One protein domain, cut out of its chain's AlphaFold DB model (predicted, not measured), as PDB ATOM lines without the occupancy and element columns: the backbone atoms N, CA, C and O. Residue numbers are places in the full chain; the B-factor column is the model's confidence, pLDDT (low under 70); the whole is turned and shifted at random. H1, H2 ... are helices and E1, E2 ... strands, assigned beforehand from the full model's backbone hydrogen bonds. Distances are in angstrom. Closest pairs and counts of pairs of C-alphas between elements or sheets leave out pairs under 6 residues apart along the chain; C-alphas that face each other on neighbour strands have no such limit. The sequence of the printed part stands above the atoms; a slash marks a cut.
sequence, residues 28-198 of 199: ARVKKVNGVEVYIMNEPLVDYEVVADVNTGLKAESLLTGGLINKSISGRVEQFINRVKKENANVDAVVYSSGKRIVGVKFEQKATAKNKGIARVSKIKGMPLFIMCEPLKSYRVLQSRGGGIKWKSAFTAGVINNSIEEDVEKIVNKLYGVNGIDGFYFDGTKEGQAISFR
ATOM      1  N   ALA A  28     229.988 208.472 177.159       95.62
ATOM      2  CA  ALA A  28     228.551 208.457 177.382       95.62
ATOM      3  C   ALA A  28     227.985 207.042 177.307       95.62
ATOM      4  O   ALA A  28     228.496 206.192 176.581       95.62
ATOM      5  N   ARG A  29     226.900 206.795 178.038       96.25
ATOM      6  CA  ARG A  29     226.129 205.557 177.950       96.25
ATOM      7  C   ARG A  29     225.080 205.679 176.857       96.25
ATOM      8  O   ARG A  29     224.221 206.554 176.928       96.25
ATOM      9  N   VAL A  30     225.123 204.807 175.860       95.50
ATOM     10  CA  VAL A  30     224.178 204.864 174.740       95.50
ATOM     11  C   VAL A  30     222.805 204.332 175.117       95.50
ATOM     12  O   VAL A  30     222.668 203.412 175.930       95.50
ATOM     13  N   LYS A  31     221.771 204.897 174.494       95.12
ATOM     14  CA  LYS A  31     220.421 204.342 174.557       95.12
ATOM     15  C   LYS A  31     220.304 203.125 173.639       95.12
ATOM     16  O   LYS A  31     220.987 203.010 172.619       95.12
ATOM     17  N   LYS A  32     219.388 202.227 174.004       95.19
ATOM     18  CA  LYS A  32     218.937 201.132 173.143       95.19
ATOM     19  C   LYS A  32     217.548 201.438 172.619       95.19
ATOM     20  O   LYS A  32     216.683 201.863 173.380       95.19
ATOM     21  N   VAL A  33     217.333 201.173 171.340       92.62
ATOM     22  CA  VAL A  33     216.029 201.280 170.683       92.62
ATOM     23  C   VAL A  33     215.759 199.937 170.016       92.62
ATOM     24  O   VAL A  33     216.569 199.450 169.231       92.62
ATOM     25  N   ASN A  34     214.650 199.286 170.372       90.56
ATOM     26  CA  ASN A  34     214.287 197.952 169.868       90.56
ATOM     27  C   ASN A  34     215.414 196.906 170.009       90.56
ATOM     28  O   ASN A  34     215.683 196.128 169.085       90.56
ATOM     29  N   GLY A  35     216.101 196.930 171.159       92.06
ATOM     30  CA  GLY A  35     217.211 196.031 171.496       92.06
ATOM     31  C   GLY A  35     218.559 196.379 170.857       92.06
ATOM     32  O   GLY A  35     219.561 195.783 171.239       92.06
ATOM     33  N   VAL A  36     218.603 197.360 169.951       95.06
ATOM     34  CA  VAL A  36     219.805 197.769 169.210       95.06
ATOM     35  C   VAL A  36     220.430 198.990 169.872       95.06
ATOM     36  O   VAL A  36     219.720 199.931 170.230       95.06
ATOM     37  N   GLU A  37     221.747 198.976 170.063       96.00
ATOM     38  CA  GLU A  37     222.478 200.141 170.571       96.00
ATOM     39  C   GLU A  37     222.562 201.240 169.510       96.00
ATOM     40  O   GLU A  37     222.736 200.969 168.324       96.00
ATOM     41  N   VAL A  38     222.411 202.495 169.930       95.06
ATOM     42  CA  VAL A  38     222.296 203.627 169.009       95.06
ATOM     43  C   VAL A  38     223.446 204.605 169.225       95.06
ATOM     44  O   VAL A  38     223.539 205.245 170.271       95.06
ATOM     45  N   TYR A  39     224.266 204.780 168.193       94.56
ATOM     46  CA  TYR A  39     225.403 205.693 168.176       94.56
ATOM     47  C   TYR A  39     225.160 206.781 167.123       94.56
ATOM     48  O   TYR A  39     225.398 206.577 165.934       94.56
ATOM     49  N   ILE A  40     224.629 207.938 167.540       92.56
ATOM     50  CA  ILE A  40     224.361 209.079 166.646       92.56
ATOM     51  C   ILE A  40     225.448 210.124 166.825       92.56
ATOM     52  O   ILE A  40     225.566 210.695 167.906       92.56
ATOM     53  N   MET A  41     226.223 210.364 165.765       89.75
ATOM     54  CA  MET A  41     227.392 211.250 165.777       89.75
ATOM     55  C   MET A  41     228.369 210.916 166.910       89.75
ATOM     56  O   MET A  41     229.027 211.796 167.443       89.75
ATOM     57  N   ASN A  42     228.452 209.644 167.287       90.31
ATOM     58  CA  ASN A  42     229.292 209.110 168.350       90.31
ATOM     59  C   ASN A  42     229.832 207.753 167.891       90.31
ATOM     60  O   ASN A  42     229.251 207.138 166.996       90.31
ATOM     61  N   GLU A  43     230.894 207.264 168.525       90.69
ATOM     62  CA  GLU A  43     231.533 205.999 168.140       90.69
ATOM     63  C   GLU A  43     231.510 204.978 169.284       90.69
ATOM     64  O   GLU A  43     231.768 205.350 170.433       90.69
ATOM     65  N   PRO A  44     231.221 203.693 169.010       93.31
ATOM     66  CA  PRO A  44     231.405 202.632 169.994       93.31
ATOM     67  C   PRO A  44     232.858 202.536 170.470       93.31
ATOM     68  O   PRO A  44     233.787 202.698 169.687       93.31
ATOM     69  N   LEU A  45     233.061 202.222 171.753       92.25
ATOM     70  CA  LEU A  45     234.395 201.868 172.268       92.25
ATOM     71  C   LEU A  45     234.819 200.428 171.946       92.25
ATOM     72  O   LEU A  45     235.963 200.060 172.198       92.25
ATOM     73  N   VAL A  46     233.880 199.596 171.507       91.62
ATOM     74  CA  VAL A  46     234.119 198.194 171.155       91.62
ATOM     75  C   VAL A  46     234.370 198.124 169.657       91.62
ATOM     76  O   VAL A  46     233.600 198.720 168.907       91.62
ATOM     77  N   ASP A  47     235.387 197.374 169.241       91.12
ATOM     78  CA  ASP A  47     235.638 197.107 167.826       91.12
ATOM     79  C   ASP A  47     234.444 196.389 167.185       91.12
ATOM     80  O   ASP A  47     233.757 195.564 167.808       91.12
ATOM     81  N   TYR A  48     234.161 196.742 165.939       93.06
ATOM     82  CA  TYR A  48     232.986 196.268 165.231       93.06
ATOM     83  C   TYR A  48     233.261 196.110 163.742       93.06
ATOM     84  O   TYR A  48     234.015 196.873 163.141       93.06
ATOM     85  N   GLU A  49     232.539 195.175 163.140       93.56
ATOM     86  CA  GLU A  49     232.439 195.038 161.695       93.56
ATOM     87  C   GLU A  49     231.127 195.653 161.193       93.56
ATOM     88  O   GLU A  49     230.088 195.623 161.864       93.56
ATOM     89  N   VAL A  50     231.165 196.223 159.989       92.69
ATOM     90  CA  VAL A  50     229.966 196.715 159.303       92.69
ATOM     91  C   VAL A  50     229.296 195.541 158.596       92.69
ATOM     92  O   VAL A  50     229.861 194.970 157.668       92.69
ATOM     93  N   VAL A  51     228.075 195.209 159.014       93.50
ATOM     94  CA  VAL A  51     227.304 194.065 158.490       93.50
ATOM     95  C   VAL A  51     226.078 194.480 157.670       93.50
ATOM     96  O   VAL A  51     225.425 193.627 157.067       93.50
ATOM     97  N   ALA A  52     225.756 195.775 157.663       90.19
ATOM     98  CA  ALA A  52     224.773 196.410 156.789       90.19
ATOM     99  C   ALA A  52     225.191 197.863 156.526       90.19
ATOM    100  O   ALA A  52     225.646 198.548 157.446       90.19
ATOM    101  N   ASP A  53     225.017 198.348 155.300       87.12
ATOM    102  CA  ASP A  53     225.422 199.697 154.903       87.12
ATOM    103  C   ASP A  53     224.302 200.383 154.131       87.12
ATOM    104  O   ASP A  53     224.078 200.165 152.939       87.12
ATOM    105  N   VAL A  54     223.592 201.245 154.848       79.94
ATOM    106  CA  VAL A  54     222.429 201.948 154.342       79.94
ATOM    107  C   VAL A  54     222.866 203.344 153.920       79.94
ATOM    108  O   VAL A  54     223.009 204.260 154.735       79.94
ATOM    109  N   ASN A  55     223.020 203.535 152.611       68.12
ATOM    110  CA  ASN A  55     223.299 204.851 152.045       68.12
ATOM    111  C   ASN A  55     222.151 205.837 152.325       68.12
ATOM    112  O   ASN A  55     221.018 205.639 151.874       68.12
ATOM    113  N   THR A  56     222.461 206.952 152.994       60.12
ATOM    114  CA  THR A  56     221.545 208.087 153.190       60.12
ATOM    115  C   THR A  56     221.849 209.201 152.198       60.12
ATOM    116  O   THR A  56     222.225 210.310 152.561       60.12
ATOM    117  N   GLY A  57     221.703 208.921 150.902       56.44
ATOM    118  CA  GLY A  57     221.618 210.000 149.914       56.44
ATOM    119  C   GLY A  57     220.312 210.793 150.077       56.44
ATOM    120  O   GLY A  57     219.327 210.253 150.574       56.44
ATOM    121  N   LEU A  58     220.252 212.034 149.580       52.16
ATOM    122  CA  LEU A  58     219.059 212.907 149.647       52.16
ATOM    123  C   LEU A  58     217.760 212.215 149.167       52.16
ATOM    124  O   LEU A  58     216.688 212.389 149.745       52.16
ATOM    125  N   LYS A  59     217.853 211.358 148.138       50.66
ATOM    126  CA  LYS A  59     216.722 210.543 147.646       50.66
ATOM    127  C   LYS A  59     216.324 209.426 148.619       50.66
ATOM    128  O   LYS A  59     215.146 209.096 148.734       50.66
ATOM    129  N   ALA A  60     217.292 208.852 149.331       52.72
ATOM    130  CA  ALA A  60     217.059 207.825 150.335       52.72
ATOM    131  C   ALA A  60     216.475 208.412 151.626       52.72
ATOM    132  O   ALA A  60     215.617 207.764 152.205       52.72
ATOM    133  N   GLU A  61     216.839 209.629 152.045       54.84
ATOM    134  CA  GLU A  61     216.256 210.291 153.229       54.84
ATOM    135  C   GLU A  61     214.759 210.605 153.072       54.84
ATOM    136  O   GLU A  61     213.968 210.395 153.999       54.84
ATOM    137  N   SER A  62     214.333 211.038 151.881       51.62
ATOM    138  CA  SER A  62     212.911 211.252 151.576       51.62
ATOM    139  C   SER A  62     212.105 209.944 151.622       51.62
ATOM    140  O   SER A  62     210.980 209.924 152.120       51.62
ATOM    141  N   LEU A  63     212.694 208.837 151.150       52.12
ATOM    142  CA  LEU A  63     212.095 207.497 151.220       52.12
ATOM    143  C   LEU A  63     212.139 206.915 152.641       52.12
ATOM    144  O   LEU A  63     211.189 206.274 153.077       52.12
ATOM    145  N   LEU A  64     213.222 207.168 153.380       58.47
ATOM    146  CA  LEU A  64     213.415 206.748 154.769       58.47
ATOM    147  C   LEU A  64     212.365 207.375 155.669       58.47
ATOM    148  O   LEU A  64     211.720 206.674 156.438       58.47
ATOM    149  N   THR A  65     212.146 208.680 155.524       57.66
ATOM    150  CA  THR A  65     211.149 209.408 156.310       57.66
ATOM    151  C   THR A  65     209.712 209.148 155.868       57.66
ATOM    152  O   THR A  65     208.796 209.531 156.594       57.66
ATOM    153  N   GLY A  66     209.494 208.432 154.757       55.75
ATOM    154  CA  GLY A  66     208.165 208.078 154.254       55.75
ATOM    155  C   GLY A  66     207.308 209.302 153.928       55.75
ATOM    156  O   GLY A  66     206.097 209.262 154.110       55.75
ATOM    157  N   GLY A  67     207.940 210.421 153.557       53.31
ATOM    158  CA  GLY A  67     207.252 211.698 153.352       53.31
ATOM    159  C   GLY A  67     206.739 212.370 154.633       53.31
ATOM    160  O   GLY A  67     206.001 213.346 154.543       53.31
ATOM    161  N   LEU A  68     207.103 211.895 155.834       53.06
ATOM    162  CA  LEU A  68     206.662 212.518 157.086       53.06
ATOM    163  C   LEU A  68     207.514 213.732 157.462       53.06
ATOM    164  O   LEU A  68     208.558 213.606 158.096       53.06
ATOM    165  N   ILE A  69     206.909 214.879 157.164       56.66
ATOM    166  CA  ILE A  69     207.126 216.304 157.469       56.66
ATOM    167  C   ILE A  69     207.738 216.765 158.812       56.66
ATOM    168  O   ILE A  69     207.836 217.964 159.050       56.66
ATOM    169  N   ASN A  70     207.930 215.876 159.805       65.94
ATOM    170  CA  ASN A  70     208.160 216.314 161.198       65.94
ATOM    171  C   ASN A  70     208.614 215.229 162.205       65.94
ATOM    172  O   ASN A  70     208.014 215.093 163.277       65.94
ATOM    173  N   LYS A  71     209.641 214.425 161.918       73.69
ATOM    174  CA  LYS A  71     210.145 213.417 162.879       73.69
ATOM    175  C   LYS A  71     211.139 213.981 163.900       73.69
ATOM    176  O   LYS A  71     211.868 214.923 163.608       73.69
ATOM    177  N   SER A  72     211.126 213.422 165.112       83.62
ATOM    178  CA  SER A  72     212.182 213.613 166.115       83.62
ATOM    179  C   SER A  72     213.448 212.844 165.722       83.62
ATOM    180  O   SER A  72     213.410 212.012 164.809       83.62
ATOM    181  N   ILE A  73     214.552 213.078 166.439       86.00
ATOM    182  CA  ILE A  73     215.783 212.292 166.274       86.00
ATOM    183  C   ILE A  73     215.477 210.804 166.492       86.00
ATOM    184  O   ILE A  73     215.782 209.992 165.624       86.00
ATOM    185  N   SER A  74     214.781 210.451 167.578       87.75
ATOM    186  CA  SER A  74     214.377 209.072 167.880       87.75
ATOM    187  C   SER A  74     213.551 208.441 166.756       87.75
ATOM    188  O   SER A  74     213.849 207.332 166.326       87.75
ATOM    189  N   GLY A  75     212.577 209.171 166.203       86.75
ATOM    190  CA  GLY A  75     211.737 208.674 165.116       86.75
ATOM    191  C   GLY A  75     212.495 208.461 163.802       86.75
ATOM    192  O   GLY A  75     212.120 207.583 163.027       86.75
ATOM    193  N   ARG A  76     213.555 209.238 163.528       84.38
ATOM    194  CA  ARG A  76     214.465 208.979 162.394       84.38
ATOM    195  C   ARG A  76     215.359 207.766 162.679       84.38
ATOM    196  O   ARG A  76     215.479 206.887 161.832       84.38
ATOM    197  N   VAL A  77     215.903 207.664 163.891       88.25
ATOM    198  CA  VAL A  77     216.720 206.524 164.342       88.25
ATOM    199  C   VAL A  77     215.961 205.198 164.260       88.25
ATOM    200  O   VAL A  77     216.509 204.207 163.787       88.25
ATOM    201  N   GLU A  78     214.692 205.158 164.657       90.56
ATOM    202  CA  GLU A  78     213.863 203.953 164.526       90.56
ATOM    203  C   GLU A  78     213.759 203.477 163.074       90.56
ATOM    204  O   GLU A  78     213.828 202.279 162.796       90.56
ATOM    205  N   GLN A  79     213.647 204.403 162.119       86.38
ATOM    206  CA  GLN A  79     213.625 204.058 160.696       86.38
ATOM    207  C   GLN A  79     214.967 203.514 160.222       86.38
ATOM    208  O   GLN A  79     214.996 202.577 159.424       86.38
ATOM    209  N   PHE A  80     216.061 204.078 160.732       87.38
ATOM    210  CA  PHE A  80     217.412 203.613 160.443       87.38
ATOM    211  C   PHE A  80     217.589 202.173 160.923       87.38
ATOM    212  O   PHE A  80     217.970 201.315 160.133       87.38
ATOM    213  N   ILE A  81     217.188 201.884 162.165       90.88
ATOM    214  CA  ILE A  81     217.201 200.530 162.734       90.88
ATOM    215  C   ILE A  81     216.350 199.579 161.900       90.88
ATOM    216  O   ILE A  81     216.804 198.493 161.557       90.88
ATOM    217  N   ASN A  82     215.129 199.975 161.538       90.12
ATOM    218  CA  ASN A  82     214.242 199.122 160.752       90.12
ATOM    219  C   ASN A  82     214.819 198.803 159.371       90.12
ATOM    220  O   ASN A  82     214.623 197.700 158.873       90.12
ATOM    221  N   ARG A  83     215.522 199.745 158.736       87.06
ATOM    222  CA  ARG A  83     216.143 199.509 157.430       87.06
ATOM    223  C   ARG A  83     217.393 198.649 157.535       87.06
ATOM    224  O   ARG A  83     217.517 197.691 156.786       87.06
ATOM    225  N   VAL A  84     218.247 198.941 158.506       90.25
ATOM    226  CA  VAL A  84     219.412 198.116 158.815       90.25
ATOM    227  C   VAL A  84     218.983 196.675 159.106       90.25
ATOM    228  O   VAL A  84     219.523 195.757 158.503       90.25
ATOM    229  N   LYS A  85     217.936 196.464 159.916       90.38
ATOM    230  CA  LYS A  85     217.389 195.125 160.200       90.38
ATOM    231  C   LYS A  85     216.778 194.424 158.984       90.38
ATOM    232  O   LYS A  85     216.720 193.198 158.977       90.38
ATOM    233  N   LYS A  86     216.308 195.171 157.977       89.69
ATOM    234  CA  LYS A  86     215.841 194.598 156.702       89.69
ATOM    235  C   LYS A  86     216.997 194.081 155.849       89.69
ATOM    236  O   LYS A  86     216.810 193.094 155.153       89.69
ATOM    237  N   GLU A  87     218.152 194.744 155.892       87.56
ATOM    238  CA  GLU A  87     219.360 194.291 155.190       87.56
ATOM    239  C   GLU A  87     220.067 193.171 155.960       87.56
ATOM    240  O   GLU A  87     220.512 192.195 155.363       87.56
ATOM    241  N   ASN A  88     220.121 193.275 157.289       89.50
ATOM    242  CA  ASN A  88     220.691 192.257 158.157       89.50
ATOM    243  C   ASN A  88     220.027 192.275 159.542       89.50
ATOM    244  O   ASN A  88     220.160 193.231 160.303       89.50
ATOM    245  N   ALA A  89     219.331 191.193 159.899       88.00
ATOM    246  CA  ALA A  89     218.665 191.082 161.197       88.00
ATOM    247  C   ALA A  89     219.647 190.931 162.377       88.00
ATOM    248  O   ALA A  89     219.281 191.222 163.517       88.00
ATOM    249  N   ASN A  90     220.885 190.498 162.115       91.56
ATOM    250  CA  ASN A  90     221.902 190.191 163.123       91.56
ATOM    251  C   ASN A  90     222.806 191.400 163.395       91.56
ATOM    252  O   ASN A  90     224.012 191.355 163.161       91.56
ATOM    253  N   VAL A  91     222.199 192.484 163.873       94.00
ATOM    254  CA  VAL A  91     222.874 193.754 164.161       94.00
ATOM    255  C   VAL A  91     222.807 194.051 165.655       94.00
ATOM    256  O   VAL A  91     221.721 194.050 166.241       94.00
ATOM    257  N   ASP A  92     223.957 194.359 166.253       94.69
ATOM    258  CA  ASP A  92     224.064 194.731 167.667       94.69
ATOM    259  C   ASP A  92     223.832 196.232 167.877       94.69
ATOM    260  O   ASP A  92     223.240 196.658 168.878       94.69
ATOM    261  N   ALA A  93     224.287 197.041 166.917       95.38
ATOM    262  CA  ALA A  93     224.230 198.489 166.998       95.38
ATOM    263  C   ALA A  93     224.032 199.166 165.636       95.38
ATOM    264  O   ALA A  93     224.365 198.626 164.584       95.38
ATOM    265  N   VAL A  94     223.518 200.392 165.668       94.25
ATOM    266  CA  VAL A  94     223.498 201.304 164.523       94.25
ATOM    267  C   VAL A  94     224.433 202.467 164.805       94.25
ATOM    268  O   VAL A  94     224.318 203.113 165.849       94.25
ATOM    269  N   VAL A  95     225.314 202.757 163.848       92.94
ATOM    270  CA  VAL A  95     226.205 203.919 163.877       92.94
ATOM    271  C   VAL A  95     225.804 204.872 162.757       92.94
ATOM    272  O   VAL A  95     225.756 204.496 161.586       92.94
ATOM    273  N   TYR A  96     225.501 206.115 163.125       88.81
ATOM    274  CA  TYR A  96     225.239 207.210 162.198       88.81
ATOM    275  C   TYR A  96     226.367 208.228 162.296       88.81
ATOM    276  O   TYR A  96     226.496 208.923 163.308       88.81
ATOM    277  N   SER A  97     227.170 208.315 161.239       78.25
ATOM    278  CA  SER A  97     228.312 209.226 161.152       78.25
ATOM    279  C   SER A  97     228.058 210.314 160.109       78.25
ATOM    280  O   SER A  97     227.659 210.035 158.975       78.25
ATOM    281  N   SER A  98     228.282 211.565 160.521       64.56
ATOM    282  CA  SER A  98     228.415 212.749 159.656       64.56
ATOM    283  C   SER A  98     227.411 212.846 158.498       64.56
ATOM    284  O   SER A  98     227.786 213.003 157.332       64.56
ATOM    285  N   GLY A  99     226.121 212.672 158.794       60.72
ATOM    286  CA  GLY A  99     225.051 213.037 157.866       60.72
ATOM    287  C   GLY A  99     224.775 212.062 156.715       60.72
ATOM    288  O   GLY A  99     223.721 212.158 156.093       60.72
ATOM    289  N   LYS A 100     225.698 211.146 156.393       64.38
ATOM    290  CA  LYS A 100     225.730 210.495 155.065       64.38
ATOM    291  C   LYS A 100     225.712 208.973 155.085       64.38
ATOM    292  O   LYS A 100     225.459 208.363 154.044       64.38
ATOM    293  N   ARG A 101     225.984 208.360 156.237       78.12
ATOM    294  CA  ARG A 101     226.095 206.906 156.327       78.12
ATOM    295  C   ARG A 101     225.475 206.386 157.613       78.12
ATOM    296  O   ARG A 101     225.877 206.771 158.712       78.12
ATOM    297  N   ILE A 102     224.498 205.499 157.456       87.19
ATOM    298  CA  ILE A 102     223.982 204.660 158.534       87.19
ATOM    299  C   ILE A 102     224.537 203.268 158.290       87.19
ATOM    300  O   ILE A 102     224.241 202.657 157.265       87.19
ATOM    301  N   VAL A 103     225.275 202.740 159.253       90.88
ATOM    302  CA  VAL A 103     225.723 201.351 159.210       90.88
ATOM    303  C   VAL A 103     225.093 200.553 160.339       90.88
ATOM    304  O   VAL A 103     224.951 201.037 161.466       90.88
ATOM    305  N   GLY A 104     224.700 199.324 160.021       93.50
ATOM    306  CA  GLY A 104     224.467 198.284 161.007       93.50
ATOM    307  C   GLY A 104     225.780 197.596 161.315       93.50
ATOM    308  O   GLY A 104     226.498 197.198 160.397       93.50
ATOM    309  N   VAL A 105     226.089 197.460 162.598       94.44
ATOM    310  CA  VAL A 105     227.359 196.895 163.042       94.44
ATOM    311  C   VAL A 105     227.145 195.717 163.974       94.44
ATOM    312  O   VAL A 105     226.139 195.630 164.692       94.44
ATOM    313  N   LYS A 106     228.116 194.814 163.954       94.75
ATOM    314  CA  LYS A 106     228.212 193.679 164.859       94.75
ATOM    315  C   LYS A 106     229.524 193.783 165.619       94.75
ATOM    316  O   LYS A 106     230.557 194.073 165.020       94.75
ATOM    317  N   PHE A 107     229.483 193.604 166.934       94.12
ATOM    318  CA  PHE A 107     230.694 193.733 167.741       94.12
ATOM    319  C   PHE A 107     231.591 192.509 167.539       94.12
ATOM    320  O   PHE A 107     231.141 191.374 167.695       94.12
ATOM    321  N   GLU A 108     232.866 192.738 167.217       87.62
ATOM    322  CA  GLU A 108     233.830 191.659 166.942       87.62
ATOM    323  C   GLU A 108     234.138 190.840 168.201       87.62
ATOM    324  O   GLU A 108     234.436 189.647 168.147       87.62
ATOM    325  N   GLN A 109     234.038 191.484 169.365       83.75
ATOM    326  CA  GLN A 109     234.308 190.879 170.659       83.75
ATOM    327  C   GLN A 109     233.120 191.054 171.596       83.75
ATOM    328  O   GLN A 109     232.362 192.026 171.524       83.75
ATOM    329  N   LYS A 110     232.981 190.130 172.555       78.38
ATOM    330  CA  LYS A 110     232.032 190.318 173.653       78.38
ATOM    331  C   LYS A 110     232.422 191.572 174.426       78.38
ATOM    332  O   LYS A 110     233.452 191.598 175.096       78.38
ATOM    333  N   ALA A 111     231.561 192.581 174.370       80.06
ATOM    334  CA  ALA A 111     231.730 193.787 175.155       80.06
ATOM    335  C   ALA A 111     231.890 193.435 176.645       80.06
ATOM    336  O   ALA A 111     231.074 192.720 177.238       80.06
ATOM    337  N   THR A 112     232.954 193.946 177.250       83.50
ATOM    338  CA  THR A 112     233.196 193.861 178.689       83.50
ATOM    339  C   THR A 112     232.240 194.791 179.434       83.50
ATOM    340  O   THR A 112     231.696 195.741 178.868       83.50
ATOM    341  N   ALA A 113     232.085 194.597 180.745       77.81
ATOM    342  CA  ALA A 113     231.296 195.513 181.572       77.81
ATOM    343  C   ALA A 113     231.776 196.981 181.499       77.81
ATOM    344  O   ALA A 113     231.001 197.885 181.794       77.81
ATOM    345  N   LYS A 114     233.035 197.224 181.096       81.38
ATOM    346  CA  LYS A 114     233.628 198.565 181.008       81.38
ATOM    347  C   LYS A 114     233.312 199.305 179.705       81.38
ATOM    348  O   LYS A 114     233.264 200.528 179.728       81.38
ATOM    349  N   ASN A 115     233.118 198.599 178.590       85.69
ATOM    350  CA  ASN A 115     232.925 199.211 177.265       85.69
ATOM    351  C   ASN A 115     231.552 198.918 176.639       85.69
ATOM    352  O   ASN A 115     231.174 199.570 175.669       85.69
ATOM    353  N   LYS A 116     230.771 197.995 177.211       89.19
ATOM    354  CA  LYS A 116     229.416 197.687 176.747       89.19
ATOM    355  C   LYS A 116     228.494 198.900 176.833       89.19
ATOM    356  O   LYS A 116     228.261 199.430 177.919       89.19
ATOM    357  N   GLY A 117     227.926 199.286 175.691       92.38
ATOM    358  CA  GLY A 117     227.023 200.427 175.590       92.38
ATOM    359  C   GLY A 117     227.680 201.759 175.959       92.38
ATOM    360  O   GLY A 117     226.985 202.667 176.418       92.38
ATOM    361  N   ILE A 118     229.003 201.866 175.816       95.12
ATOM    362  CA  ILE A 118     229.739 203.109 176.026       95.12
ATOM    363  C   ILE A 118     230.180 203.657 174.675       95.12
ATOM    364  O   ILE A 118     230.794 202.956 173.868       95.12
ATOM    365  N   ALA A 119     229.881 204.932 174.460       93.50
ATOM    366  CA  ALA A 119     230.309 205.680 173.300       93.50
ATOM    367  C   ALA A 119     231.399 206.682 173.657       93.50
ATOM    368  O   ALA A 119     231.361 207.326 174.713       93.50
ATOM    369  N   ARG A 120     232.317 206.859 172.713       93.06
ATOM    370  CA  ARG A 120     233.162 208.036 172.613       93.06
ATOM    371  C   ARG A 120     232.369 209.159 171.957       93.06
ATOM    372  O   ARG A 120     231.748 208.967 170.910       93.06
ATOM    373  N   VAL A 121     232.367 210.311 172.614       93.38
ATOM    374  CA  VAL A 121     231.497 211.431 172.263       93.38
ATOM    375  C   VAL A 121     232.206 212.378 171.306       93.38
ATOM    376  O   VAL A 121     233.323 212.825 171.579       93.38
ATOM    377  N   SER A 122     231.544 212.710 170.198       91.12
ATOM    378  CA  SER A 122     232.069 213.706 169.262       91.12
ATOM    379  C   SER A 122     231.932 215.117 169.817       91.12
ATOM    380  O   SER A 122     231.155 215.390 170.735       91.12
ATOM    381  N   LYS A 123     232.686 216.046 169.233       91.88
ATOM    382  CA  LYS A 123     232.597 217.466 169.561       91.88
ATOM    383  C   LYS A 123     231.929 218.246 168.439       91.88
ATOM    384  O   LYS A 123     232.118 217.949 167.265       91.88
ATOM    385  N   ILE A 124     231.223 219.304 168.815       90.81
ATOM    386  CA  ILE A 124     230.757 220.351 167.911       90.81
ATOM    387  C   ILE A 124     231.132 221.703 168.513       90.81
ATOM    388  O   ILE A 124     230.895 221.964 169.693       90.81
ATOM    389  N   LYS A 125     231.791 222.556 167.720       90.88
ATOM    390  CA  LYS A 125     232.337 223.847 168.184       90.88
ATOM    391  C   LYS A 125     233.203 223.730 169.452       90.88
ATOM    392  O   LYS A 125     233.081 224.533 170.373       90.88
ATOM    393  N   GLY A 126     234.039 222.692 169.509       91.81
ATOM    394  CA  GLY A 126     234.940 222.419 170.635       91.81
ATOM    395  C   GLY A 126     234.285 221.791 171.873       91.81
ATOM    396  O   GLY A 126     235.006 221.377 172.778       91.81
ATOM    397  N   MET A 127     232.956 221.651 171.910       94.56
ATOM    398  CA  MET A 127     232.217 221.110 173.057       94.56
ATOM    399  C   MET A 127     231.659 219.708 172.779       94.56
ATOM    400  O   MET A 127     231.257 219.440 171.647       94.56
ATOM    401  N   PRO A 128     231.596 218.812 173.782       95.88
ATOM    402  CA  PRO A 128     231.025 217.478 173.623       95.88
ATOM    403  C   PRO A 128     229.532 217.522 173.271       95.88
ATOM    404  O   PRO A 128     228.761 218.307 173.833       95.88
ATOM    405  N   LEU A 129     229.137 216.647 172.347       95.12
ATOM    406  CA  LEU A 129     227.795 216.539 171.787       95.12
ATOM    407  C   LEU A 129     227.185 215.168 172.101       95.12
ATOM    408  O   LEU A 129     227.487 214.160 171.469       95.12
ATOM    409  N   PHE A 130     226.279 215.135 173.066       96.25
ATOM    410  CA  PHE A 130     225.594 213.926 173.499       96.25
ATOM    411  C   PHE A 130     224.262 213.800 172.756       96.25
ATOM    412  O   PHE A 130     223.346 214.579 173.003       96.25
ATOM    413  N   ILE A 131     224.134 212.834 171.842       94.31
ATOM    414  CA  ILE A 131     222.884 212.559 171.121       94.31
ATOM    415  C   ILE A 131     222.484 211.115 171.361       94.31
ATOM    416  O   ILE A 131     223.237 210.195 171.043       94.31
ATOM    417  N   MET A 132     221.278 210.917 171.899       94.38
ATOM    418  CA  MET A 132     220.750 209.593 172.249       94.38
ATOM    419  C   MET A 132     221.686 208.810 173.190       94.38
ATOM    420  O   MET A 132     221.672 207.579 173.225       94.38
ATOM    421  N   CYS A 133     222.489 209.522 173.977       95.44
ATOM    422  CA  CYS A 133     223.414 208.965 174.949       95.44
ATOM    423  C   CYS A 133     223.498 209.877 176.176       95.44
ATOM    424  O   CYS A 133     223.344 211.090 176.069       95.44
ATOM    425  N   GLU A 134     223.717 209.282 177.342       96.31
ATOM    426  CA  GLU A 134     223.778 209.980 178.623       96.31
ATOM    427  C   GLU A 134     225.241 210.193 179.036       96.31
ATOM    428  O   GLU A 134     225.987 209.207 179.091       96.31
ATOM    429  N   PRO A 135     225.684 211.423 179.349       96.50
ATOM    430  CA  PRO A 135     227.024 211.650 179.881       96.50
ATOM    431  C   PRO A 135     227.290 210.801 181.133       96.50
ATOM    432  O   PRO A 135     226.446 210.714 182.022       96.50
ATOM    433  N   LEU A 136     228.484 210.207 181.251       95.00
ATOM    434  CA  LEU A 136     228.848 209.474 182.478       95.00
ATOM    435  C   LEU A 136     229.091 210.404 183.676       95.00
ATOM    436  O   LEU A 136     228.977 209.984 184.826       95.00
ATOM    437  N   LYS A 137     229.446 211.664 183.410       94.56
ATOM    438  CA  LYS A 137     229.599 212.701 184.433       94.56
ATOM    439  C   LYS A 137     228.244 213.335 184.727       94.56
ATOM    440  O   LYS A 137     227.503 213.666 183.805       94.56
ATOM    441  N   SER A 138     227.952 213.570 186.006       95.00
ATOM    442  CA  SER A 138     226.733 214.284 186.394       95.00
ATOM    443  C   SER A 138     226.751 215.726 185.881       95.00
ATOM    444  O   SER A 138     227.795 216.382 185.851       95.00
ATOM    445  N   TYR A 139     225.587 216.227 185.491       96.56
ATOM    446  CA  TYR A 139     225.444 217.563 184.929       96.56
ATOM    447  C   TYR A 139     224.180 218.245 185.455       96.56
ATOM    448  O   TYR A 139     223.421 217.710 186.273       96.56
ATOM    449  N   ARG A 140     223.991 219.483 185.023       97.38
ATOM    450  CA  ARG A 140     222.743 220.230 185.136       97.38
ATOM    451  C   ARG A 140     222.410 220.837 183.783       97.38
ATOM    452  O   ARG A 140     223.308 221.199 183.025       97.38
ATOM    453  N   VAL A 141     221.121 220.969 183.513       97.50
ATOM    454  CA  VAL A 141     220.627 221.675 182.333       97.50
ATOM    455  C   VAL A 141     220.658 223.168 182.629       97.50
ATOM    456  O   VAL A 141     220.082 223.614 183.618       97.50
ATOM    457  N   LEU A 142     221.353 223.932 181.790       97.12
ATOM    458  CA  LEU A 142     221.390 225.392 181.872       97.12
ATOM    459  C   LEU A 142     220.232 226.014 181.098       97.12
ATOM    460  O   LEU A 142     219.598 226.959 181.553       97.12
ATOM    461  N   GLN A 143     219.969 225.481 179.905       96.75
ATOM    462  CA  GLN A 143     218.932 225.983 179.019       96.75
ATOM    463  C   GLN A 143     218.467 224.870 178.084       96.75
ATOM    464  O   GLN A 143     219.297 224.173 177.506       96.75
ATOM    465  N   SER A 144     217.153 224.753 177.883       93.38
ATOM    466  CA  SER A 144     216.585 223.969 176.781       93.38
ATOM    467  C   SER A 144     216.189 224.895 175.634       93.38
ATOM    468  O   SER A 144     215.674 226.004 175.840       93.38
ATOM    469  N   ARG A 145     216.437 224.447 174.407       90.00
ATOM    470  CA  ARG A 145     215.913 225.062 173.192       90.00
ATOM    471  C   ARG A 145     215.284 223.970 172.336       90.00
ATOM    472  O   ARG A 145     215.968 223.213 171.651       90.00
ATOM    473  N   GLY A 146     213.958 223.942 172.360       75.31
ATOM    474  CA  GLY A 146     213.143 223.409 171.277       75.31
ATOM    475  C   GLY A 146     212.844 224.494 170.244       75.31
ATOM    476  O   GLY A 146     213.351 225.613 170.320       75.31
ATOM    477  N   GLY A 147     211.983 224.190 169.275       61.50
ATOM    478  CA  GLY A 147     211.377 225.225 168.432       61.50
ATOM    479  C   GLY A 147     212.363 225.913 167.479       61.50
ATOM    480  O   GLY A 147     212.991 226.932 167.766       61.50
ATOM    481  N   GLY A 148     212.477 225.366 166.273       47.03
ATOM    482  CA  GLY A 148     213.251 225.952 165.174       47.03
ATOM    483  C   GLY A 148     213.826 224.947 164.200       47.03
ATOM    484  O   GLY A 148     214.332 225.346 163.157       47.03
ATOM    485  N   ILE A 149     213.569 223.666 164.449       46.94
ATOM    486  CA  ILE A 149     213.249 222.736 163.374       46.94
ATOM    487  C   ILE A 149     211.884 223.157 162.782       46.94
ATOM    488  O   ILE A 149     210.890 222.439 162.851       46.94
ATOM    489  N   LYS A 150     211.797 224.383 162.238       44.47
ATOM    490  CA  LYS A 150     210.809 224.696 161.210       44.47
ATOM    491  C   LYS A 150     211.318 223.958 159.983       44.47
ATOM    492  O   LYS A 150     212.107 224.485 159.203       44.47
ATOM    493  N   TRP A 151     210.907 222.698 159.869       46.34
ATOM    494  CA  TRP A 151     210.782 222.037 158.583       46.34
ATOM    495  C   TRP A 151     210.199 223.067 157.613       46.34
ATOM    496  O   TRP A 151     209.192 223.700 157.935       46.34
ATOM    497  N   LYS A 152     210.846 223.306 156.470       43.22
ATOM    498  CA  LYS A 152     210.380 224.229 155.421       43.22
ATOM    499  C   LYS A 152     209.087 223.716 154.749       43.22
ATOM    500  O   LYS A 152     208.956 223.726 153.533       43.22
ATOM    501  N   SER A 153     208.114 223.234 155.514       40.66
ATOM    502  CA  SER A 153     206.883 222.641 155.004       40.66
ATOM    503  C   SER A 153     205.941 223.671 154.385       40.66
ATOM    504  O   SER A 153     205.162 223.308 153.516       40.66
ATOM    505  N   ALA A 154     206.029 224.950 154.763       41.69
ATOM    506  CA  ALA A 154     205.095 225.957 154.258       41.69
ATOM    507  C   ALA A 154     205.560 226.681 152.979       41.69
ATOM    508  O   ALA A 154     204.718 227.196 152.257       41.69
ATOM    509  N   PHE A 155     206.868 226.730 152.681       39.81
ATOM    510  CA  PHE A 155     207.386 227.560 151.577       39.81
ATOM    511  C   PHE A 155     208.111 226.777 150.468       39.81
ATOM    512  O   PHE A 155     208.354 227.335 149.405       39.81
ATOM    513  N   THR A 156     208.448 225.492 150.664       43.62
ATOM    514  CA  THR A 156     209.186 224.693 149.654       43.62
ATOM    515  C   THR A 156     208.508 223.379 149.257       43.62
ATOM    516  O   THR A 156     209.201 222.444 148.860       43.62
ATOM    517  N   ALA A 157     207.179 223.273 149.390       43.75
ATOM    518  CA  ALA A 157     206.380 222.139 148.893       43.75
ATOM    519  C   ALA A 157     206.953 220.734 149.217       43.75
ATOM    520  O   ALA A 157     206.872 219.814 148.410       43.75
ATOM    521  N   GLY A 158     207.569 220.559 150.392       42.12
ATOM    522  CA  GLY A 158     208.032 219.251 150.871       42.12
ATOM    523  C   GLY A 158     209.274 218.648 150.200       42.12
ATOM    524  O   GLY A 158     209.529 217.465 150.399       42.12
ATOM    525  N   VAL A 159     210.076 219.422 149.457       42.12
ATOM    526  CA  VAL A 159     211.210 218.873 148.677       42.12
ATOM    527  C   VAL A 159     212.529 218.752 149.467       42.12
ATOM    528  O   VAL A 159     213.411 217.997 149.069       42.12
ATOM    529  N   ILE A 160     212.693 219.449 150.599       49.69
ATOM    530  CA  ILE A 160     213.975 219.495 151.334       49.69
ATOM    531  C   ILE A 160     213.771 219.046 152.785       49.69
ATOM    532  O   ILE A 160     213.178 219.770 153.588       49.69
ATOM    533  N   ASN A 161     214.265 217.849 153.110       57.50
ATOM    534  CA  ASN A 161     214.386 217.347 154.478       57.50
ATOM    535  C   ASN A 161     215.810 217.632 154.969       57.50
ATOM    536  O   ASN A 161     216.755 217.424 154.215       57.50
ATOM    537  N   ASN A 162     215.955 218.125 156.198       68.31
ATOM    538  CA  ASN A 162     217.278 218.323 156.790       68.31
ATOM    539  C   ASN A 162     217.778 216.991 157.367       68.31
ATOM    540  O   ASN A 162     216.977 216.198 157.879       68.31
ATOM    541  N   SER A 163     219.093 216.793 157.382       77.50
ATOM    542  CA  SER A 163     219.712 215.688 158.117       77.50
ATOM    543  C   SER A 163     219.581 215.883 159.640       77.50
ATOM    544  O   SER A 163     219.231 216.963 160.129       77.50
ATOM    545  N   ILE A 164     219.854 214.834 160.430       82.44
ATOM    546  CA  ILE A 164     219.925 214.968 161.900       82.44
ATOM    547  C   ILE A 164     221.005 215.986 162.289       82.44
ATOM    548  O   ILE A 164     220.787 216.786 163.192       82.44
ATOM    549  N   GLU A 165     222.136 215.977 161.590       84.75
ATOM    550  CA  GLU A 165     223.273 216.858 161.856       84.75
ATOM    551  C   GLU A 165     222.923 218.331 161.639       84.75
ATOM    552  O   GLU A 165     223.186 219.153 162.511       84.75
ATOM    553  N   GLU A 166     222.223 218.662 160.551       83.31
ATOM    554  CA  GLU A 166     221.751 220.027 160.299       83.31
ATOM    555  C   GLU A 166     220.759 220.516 161.366       83.31
ATOM    556  O   GLU A 166     220.780 221.684 161.764       83.31
ATOM    557  N   ASP A 167     219.854 219.641 161.817       83.88
ATOM    558  CA  ASP A 167     218.879 219.981 162.856       83.88
ATOM    559  C   ASP A 167     219.568 220.177 164.220       83.88
ATOM    560  O   ASP A 167     219.258 221.131 164.943       83.88
ATOM    561  N   VAL A 168     220.552 219.330 164.537       89.00
ATOM    562  CA  VAL A 168     221.411 219.458 165.721       89.00
ATOM    563  C   VAL A 168     222.212 220.753 165.666       89.00
ATOM    564  O   VAL A 168     222.182 221.520 166.627       89.00
ATOM    565  N   GLU A 169     222.874 221.051 164.550       90.56
ATOM    566  CA  GLU A 169     223.706 222.243 164.394       90.56
ATOM    567  C   GLU A 169     222.884 223.529 164.576       90.56
ATOM    568  O   GLU A 169     223.301 224.454 165.278       90.56
ATOM    569  N   LYS A 170     221.665 223.578 164.027       89.00
ATOM    570  CA  LYS A 170     220.739 224.708 164.224       89.00
ATOM    571  C   LYS A 170     220.392 224.929 165.695       89.00
ATOM    572  O   LYS A 170     220.291 226.078 166.125       89.00
ATOM    573  N   ILE A 171     220.186 223.861 166.464       91.12
ATOM    574  CA  ILE A 171     219.878 223.961 167.896       91.12
ATOM    575  C   ILE A 171     221.132 224.335 168.693       91.12
ATOM    576  O   ILE A 171     221.075 225.244 169.522       91.12
ATOM    577  N   VAL A 172     222.275 223.718 168.388       93.69
ATOM    578  CA  VAL A 172     223.585 224.051 168.963       93.69
ATOM    579  C   VAL A 172     223.887 225.537 168.784       93.69
ATOM    580  O   VAL A 172     224.234 226.207 169.750       93.69
ATOM    581  N   ASN A 173     223.659 226.097 167.594       93.38
ATOM    582  CA  ASN A 173     223.865 227.522 167.323       93.38
ATOM    583  C   ASN A 173     223.031 228.443 168.230       93.38
ATOM    584  O   ASN A 173     223.493 229.519 168.599       93.38
ATOM    585  N   LYS A 174     221.831 228.021 168.641       92.19
ATOM    586  CA  LYS A 174     220.982 228.778 169.579       92.19
ATOM    587  C   LYS A 174     221.408 228.641 171.037       92.19
ATOM    588  O   LYS A 174     221.050 229.480 171.861       92.19
ATOM    589  N   LEU A 175     222.096 227.553 171.363       94.50
ATOM    590  CA  LEU A 175     222.553 227.225 172.711       94.50
ATOM    591  C   LEU A 175     223.991 227.686 172.970       94.50
ATOM    592  O   LEU A 175     224.364 227.858 174.122       94.50
ATOM    593  N   TYR A 176     224.779 227.924 171.920       93.75
ATOM    594  CA  TYR A 176     226.203 228.257 172.014       93.75
ATOM    595  C   TYR A 176     226.487 229.526 172.835       93.75
ATOM    596  O   TYR A 176     227.538 229.631 173.452       93.75
ATOM    597  N   GLY A 177     225.545 230.476 172.882       91.75
ATOM    598  CA  GLY A 177     225.671 231.708 173.673       91.75
ATOM    599  C   GLY A 177     225.300 231.577 175.156       91.75
ATOM    600  O   GLY A 177     225.243 232.585 175.853       91.75
ATOM    601  N   VAL A 178     224.977 230.376 175.646       95.44
ATOM    602  CA  VAL A 178     224.618 230.165 177.055       95.44
ATOM    603  C   VAL A 178     225.878 230.205 177.920       95.44
ATOM    604  O   VAL A 178     226.796 229.411 177.735       95.44
ATOM    605  N   ASN A 179     225.910 231.109 178.900       95.69
ATOM    606  CA  ASN A 179     227.042 231.237 179.818       95.69
ATOM    607  C   ASN A 179     227.246 229.967 180.659       95.69
ATOM    608  O   ASN A 179     226.300 229.447 181.253       95.69
ATOM    609  N   GLY A 180     228.500 229.517 180.761       94.56
ATOM    610  CA  GLY A 180     228.895 228.368 181.585       94.56
ATOM    611  C   GLY A 180     228.585 226.999 180.973       94.56
ATOM    612  O   GLY A 180     228.530 226.019 181.709       94.56
ATOM    613  N   ILE A 181     228.337 226.933 179.664       96.81
ATOM    614  CA  ILE A 181     228.100 225.683 178.943       96.81
ATOM    615  C   ILE A 181     229.374 224.827 178.850       96.81
ATOM    616  O   ILE A 181     230.436 225.318 178.481       96.81
ATOM    617  N   ASP A 182     229.232 223.533 179.139       96.50
ATOM    618  CA  ASP A 182     230.297 222.531 179.010       96.50
ATOM    619  C   ASP A 182     229.997 221.485 177.923       96.50
ATOM    620  O   ASP A 182     230.856 220.670 177.597       96.50
ATOM    621  N   GLY A 183     228.774 221.455 177.384       96.94
ATOM    622  CA  GLY A 183     228.356 220.486 176.375       96.94
ATOM    623  C   GLY A 183     226.914 220.665 175.908       96.94
ATOM    624  O   GLY A 183     226.150 221.460 176.464       96.94
ATOM    625  N   PHE A 184     226.534 219.875 174.904       97.25
ATOM    626  CA  PHE A 184     225.176 219.827 174.363       97.25
ATOM    627  C   PHE A 184     224.571 218.440 174.528       97.25
ATOM    628  O   PHE A 184     225.227 217.451 174.219       97.25
ATOM    629  N   TYR A 185     223.314 218.363 174.952       97.25
ATOM    630  CA  TYR A 185     222.597 217.107 175.147       97.25
ATOM    631  C   TYR A 185     221.291 217.063 174.353       97.25
ATOM    632  O   TYR A 185     220.511 218.014 174.361       97.25
ATOM    633  N   PHE A 186     221.054 215.937 173.687       95.00
ATOM    634  CA  PHE A 186     219.869 215.632 172.896       95.00
ATOM    635  C   PHE A 186     219.373 214.239 173.284       95.00
ATOM    636  O   PHE A 186     219.988 213.217 172.971       95.00
ATOM    637  N   ASP A 187     218.220 214.182 173.937       91.50
ATOM    638  CA  ASP A 187     217.644 212.942 174.461       91.50
ATOM    639  C   ASP A 187     216.967 212.063 173.395       91.50
ATOM    640  O   ASP A 187     216.583 210.930 173.701       91.50
ATOM    641  N   GLY A 188     216.827 212.573 172.170       86.88
ATOM    642  CA  GLY A 188     216.091 211.946 171.072       86.88
ATOM    643  C   GLY A 188     214.851 212.715 170.628       86.88
ATOM    644  O   GLY A 188     214.251 212.362 169.611       86.88
ATOM    645  N   THR A 189     214.457 213.759 171.355       88.00
ATOM    646  CA  THR A 189     213.323 214.615 170.996       88.00
ATOM    647  C   THR A 189     213.701 215.612 169.886       88.00
ATOM    648  O   THR A 189     214.622 215.390 169.098       88.00
ATOM    649  N   LYS A 190     212.920 216.688 169.752       84.19
ATOM    650  CA  LYS A 190     213.181 217.814 168.838       84.19
ATOM    651  C   LYS A 190     213.835 218.994 169.559       84.19
ATOM    652  O   LYS A 190     213.883 220.096 169.012       84.19
ATOM    653  N   GLU A 191     214.269 218.777 170.793       88.81
ATOM    654  CA  GLU A 191     214.906 219.776 171.633       88.81
ATOM    655  C   GLU A 191     216.356 219.388 171.898       88.81
ATOM    656  O   GLU A 191     216.720 218.212 171.882       88.81
ATOM    657  N   GLY A 192     217.176 220.404 172.138       93.62
ATOM    658  CA  GLY A 192     218.526 220.237 172.654       93.62
ATOM    659  C   GLY A 192     218.716 221.074 173.906       93.62
ATOM    660  O   GLY A 192     218.033 222.080 174.124       93.62
ATOM    661  N   GLN A 193     219.673 220.661 174.720       97.31
ATOM    662  CA  GLN A 193     219.974 221.264 176.005       97.31
ATOM    663  C   GLN A 193     221.434 221.705 176.047       97.31
ATOM    664  O   GLN A 193     222.328 220.960 175.657       97.31
ATOM    665  N   ALA A 194     221.674 222.916 176.545       98.00
ATOM    666  CA  ALA A 194     222.985 223.323 177.030       98.00
ATOM    667  C   ALA A 194     223.167 222.735 178.428       98.00
ATOM    668  O   ALA A 194     222.322 222.959 179.303       98.00
ATOM    669  N   ILE A 195     224.255 222.001 178.642       98.12
ATOM    670  CA  ILE A 195     224.553 221.363 179.923       98.12
ATOM    671  C   ILE A 195     225.848 221.907 180.519       98.12
ATOM    672  O   ILE A 195     226.736 222.357 179.798       98.12
ATOM    673  N   SER A 196     225.948 221.842 181.843       97.69
ATOM    674  CA  SER A 196     227.189 222.080 182.583       97.69
ATOM    675  C   SER A 196     227.465 220.914 183.518       97.69
ATOM    676  O   SER A 196     226.555 220.452 184.216       97.69
ATOM    677  N   PHE A 197     228.702 220.426 183.528       96.12
ATOM    678  CA  PHE A 197     229.106 219.330 184.400       96.12
ATOM    679  C   PHE A 197     229.216 219.818 185.840       96.12
ATOM    680  O   PHE A 197     229.713 220.908 186.123       96.12
ATOM    681  N   ARG A 198     228.737 218.997 186.776       93.00
ATOM    682  CA  ARG A 198     228.947 219.277 188.195       93.00
ATOM    683  C   ARG A 198     230.422 219.036 188.515       93.00
ATOM    684  O   ARG A 198     231.008 218.074 188.016       93.00
TER     685      ARG A 198
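What this domain is: This is residues 28 to 198 of the 199 residues of an uncharacterized protein of Spirosoma oryzae (UniProt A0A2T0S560). Two similar halves lie side by side in a flattish body: each is a twisted four-stranded sheet with one helix over one face, H2 on E2 E5 E6 E4 and H3 on E8 E11 E12 E10. A small curled sheet, E3 E7 E1 E9, is partly face to face with the first half's sheet, and the loop of residues 146 to 163 reaches up to 27 A from the mean of the C-alphas. The printed part has 171 residues, with three named helices and twelve named strands in the order E1 E2 E3 E4 H1 H2 E5 E6 E7 E8 E9 E10 H3 E11 E12, class mixed; the small sheet is antiparallel, the others mixed. It is compact, radius of gyration of the C-alphas 16.1 A, spans 45 by 42 by 23 A.

Where its parts are: E1 is residues 28 to 30, beginning at C-alpha 28 (228.551, 208.457, 177.382); E2 is 36 to 40, E3 42 to 44, and E4 48 to 55, 18.5 A long, bending by 65 degrees at residue 51. H1 is 58 to 64 and H2 73 to 87, 21.4 A. E5 is 93 to 97, E6 101 to 107, 18.0 A, E7 118 to 121, E8 127 to 131, E9 133 to 135 and E10 139 to 145, 16.9 A. H3 is 164 to 175, 16.6 A, E11 183 to 186, and E12 192 to 197, 15.8 A, ending at C-alpha 197 (229.106, 219.330, 184.400).

How they stand to each other: The sheet E3 E7 E1 E9 and the sheet E2 E5 E6 E4 form a sandwich, two sheets face to face, 10.7 A centre to centre. E1 and E9 are antiparallel neighbours, with N 29 and O 134 within hydrogen-bond range at 2.8 A. E2 and E5 are parallel, N 94 to O 37 2.8 A; E5 and E6 are a hairpin, N 95 to O 103 3.0 A. H2 is on this sheet at a height of 8.7 A, two layers, slantwise to the strands; its closest C-alphas to E6 are Val 84 and Gly 104, 5.5 A. H1 is close to H2 but not clearly touching, Leu 64 to Gln 79 6.5 A between C-alphas. E8 and E11 are parallel, N 184 to O 128 2.9 A. H3 is on the sheet E8 E11 E12 E10 at a height of 8.6 A, slantwise to the strands; C-alphas Leu 175 and Ala 194 of E12 are its closest, 5.8 A. E4, H1 H2, E5 and E10, H3, E11 are split strand-helix-strand units, another strand between the two, with right-handed crossovers. Every O i to N i+4 pair is within hydrogen-bond range in H1; H2 has 10 of 11, H3 7 of 8.

The domain as a whole: The C-alphas farthest apart are Thr 112 and Phe 155, 50.4 A. The printed part has no cut; the one long link is E10 to H3. Mean pLDDT of the printed part is 83.2, under 70 at residues 55 to 70, 98 to 100 and 147 to 162.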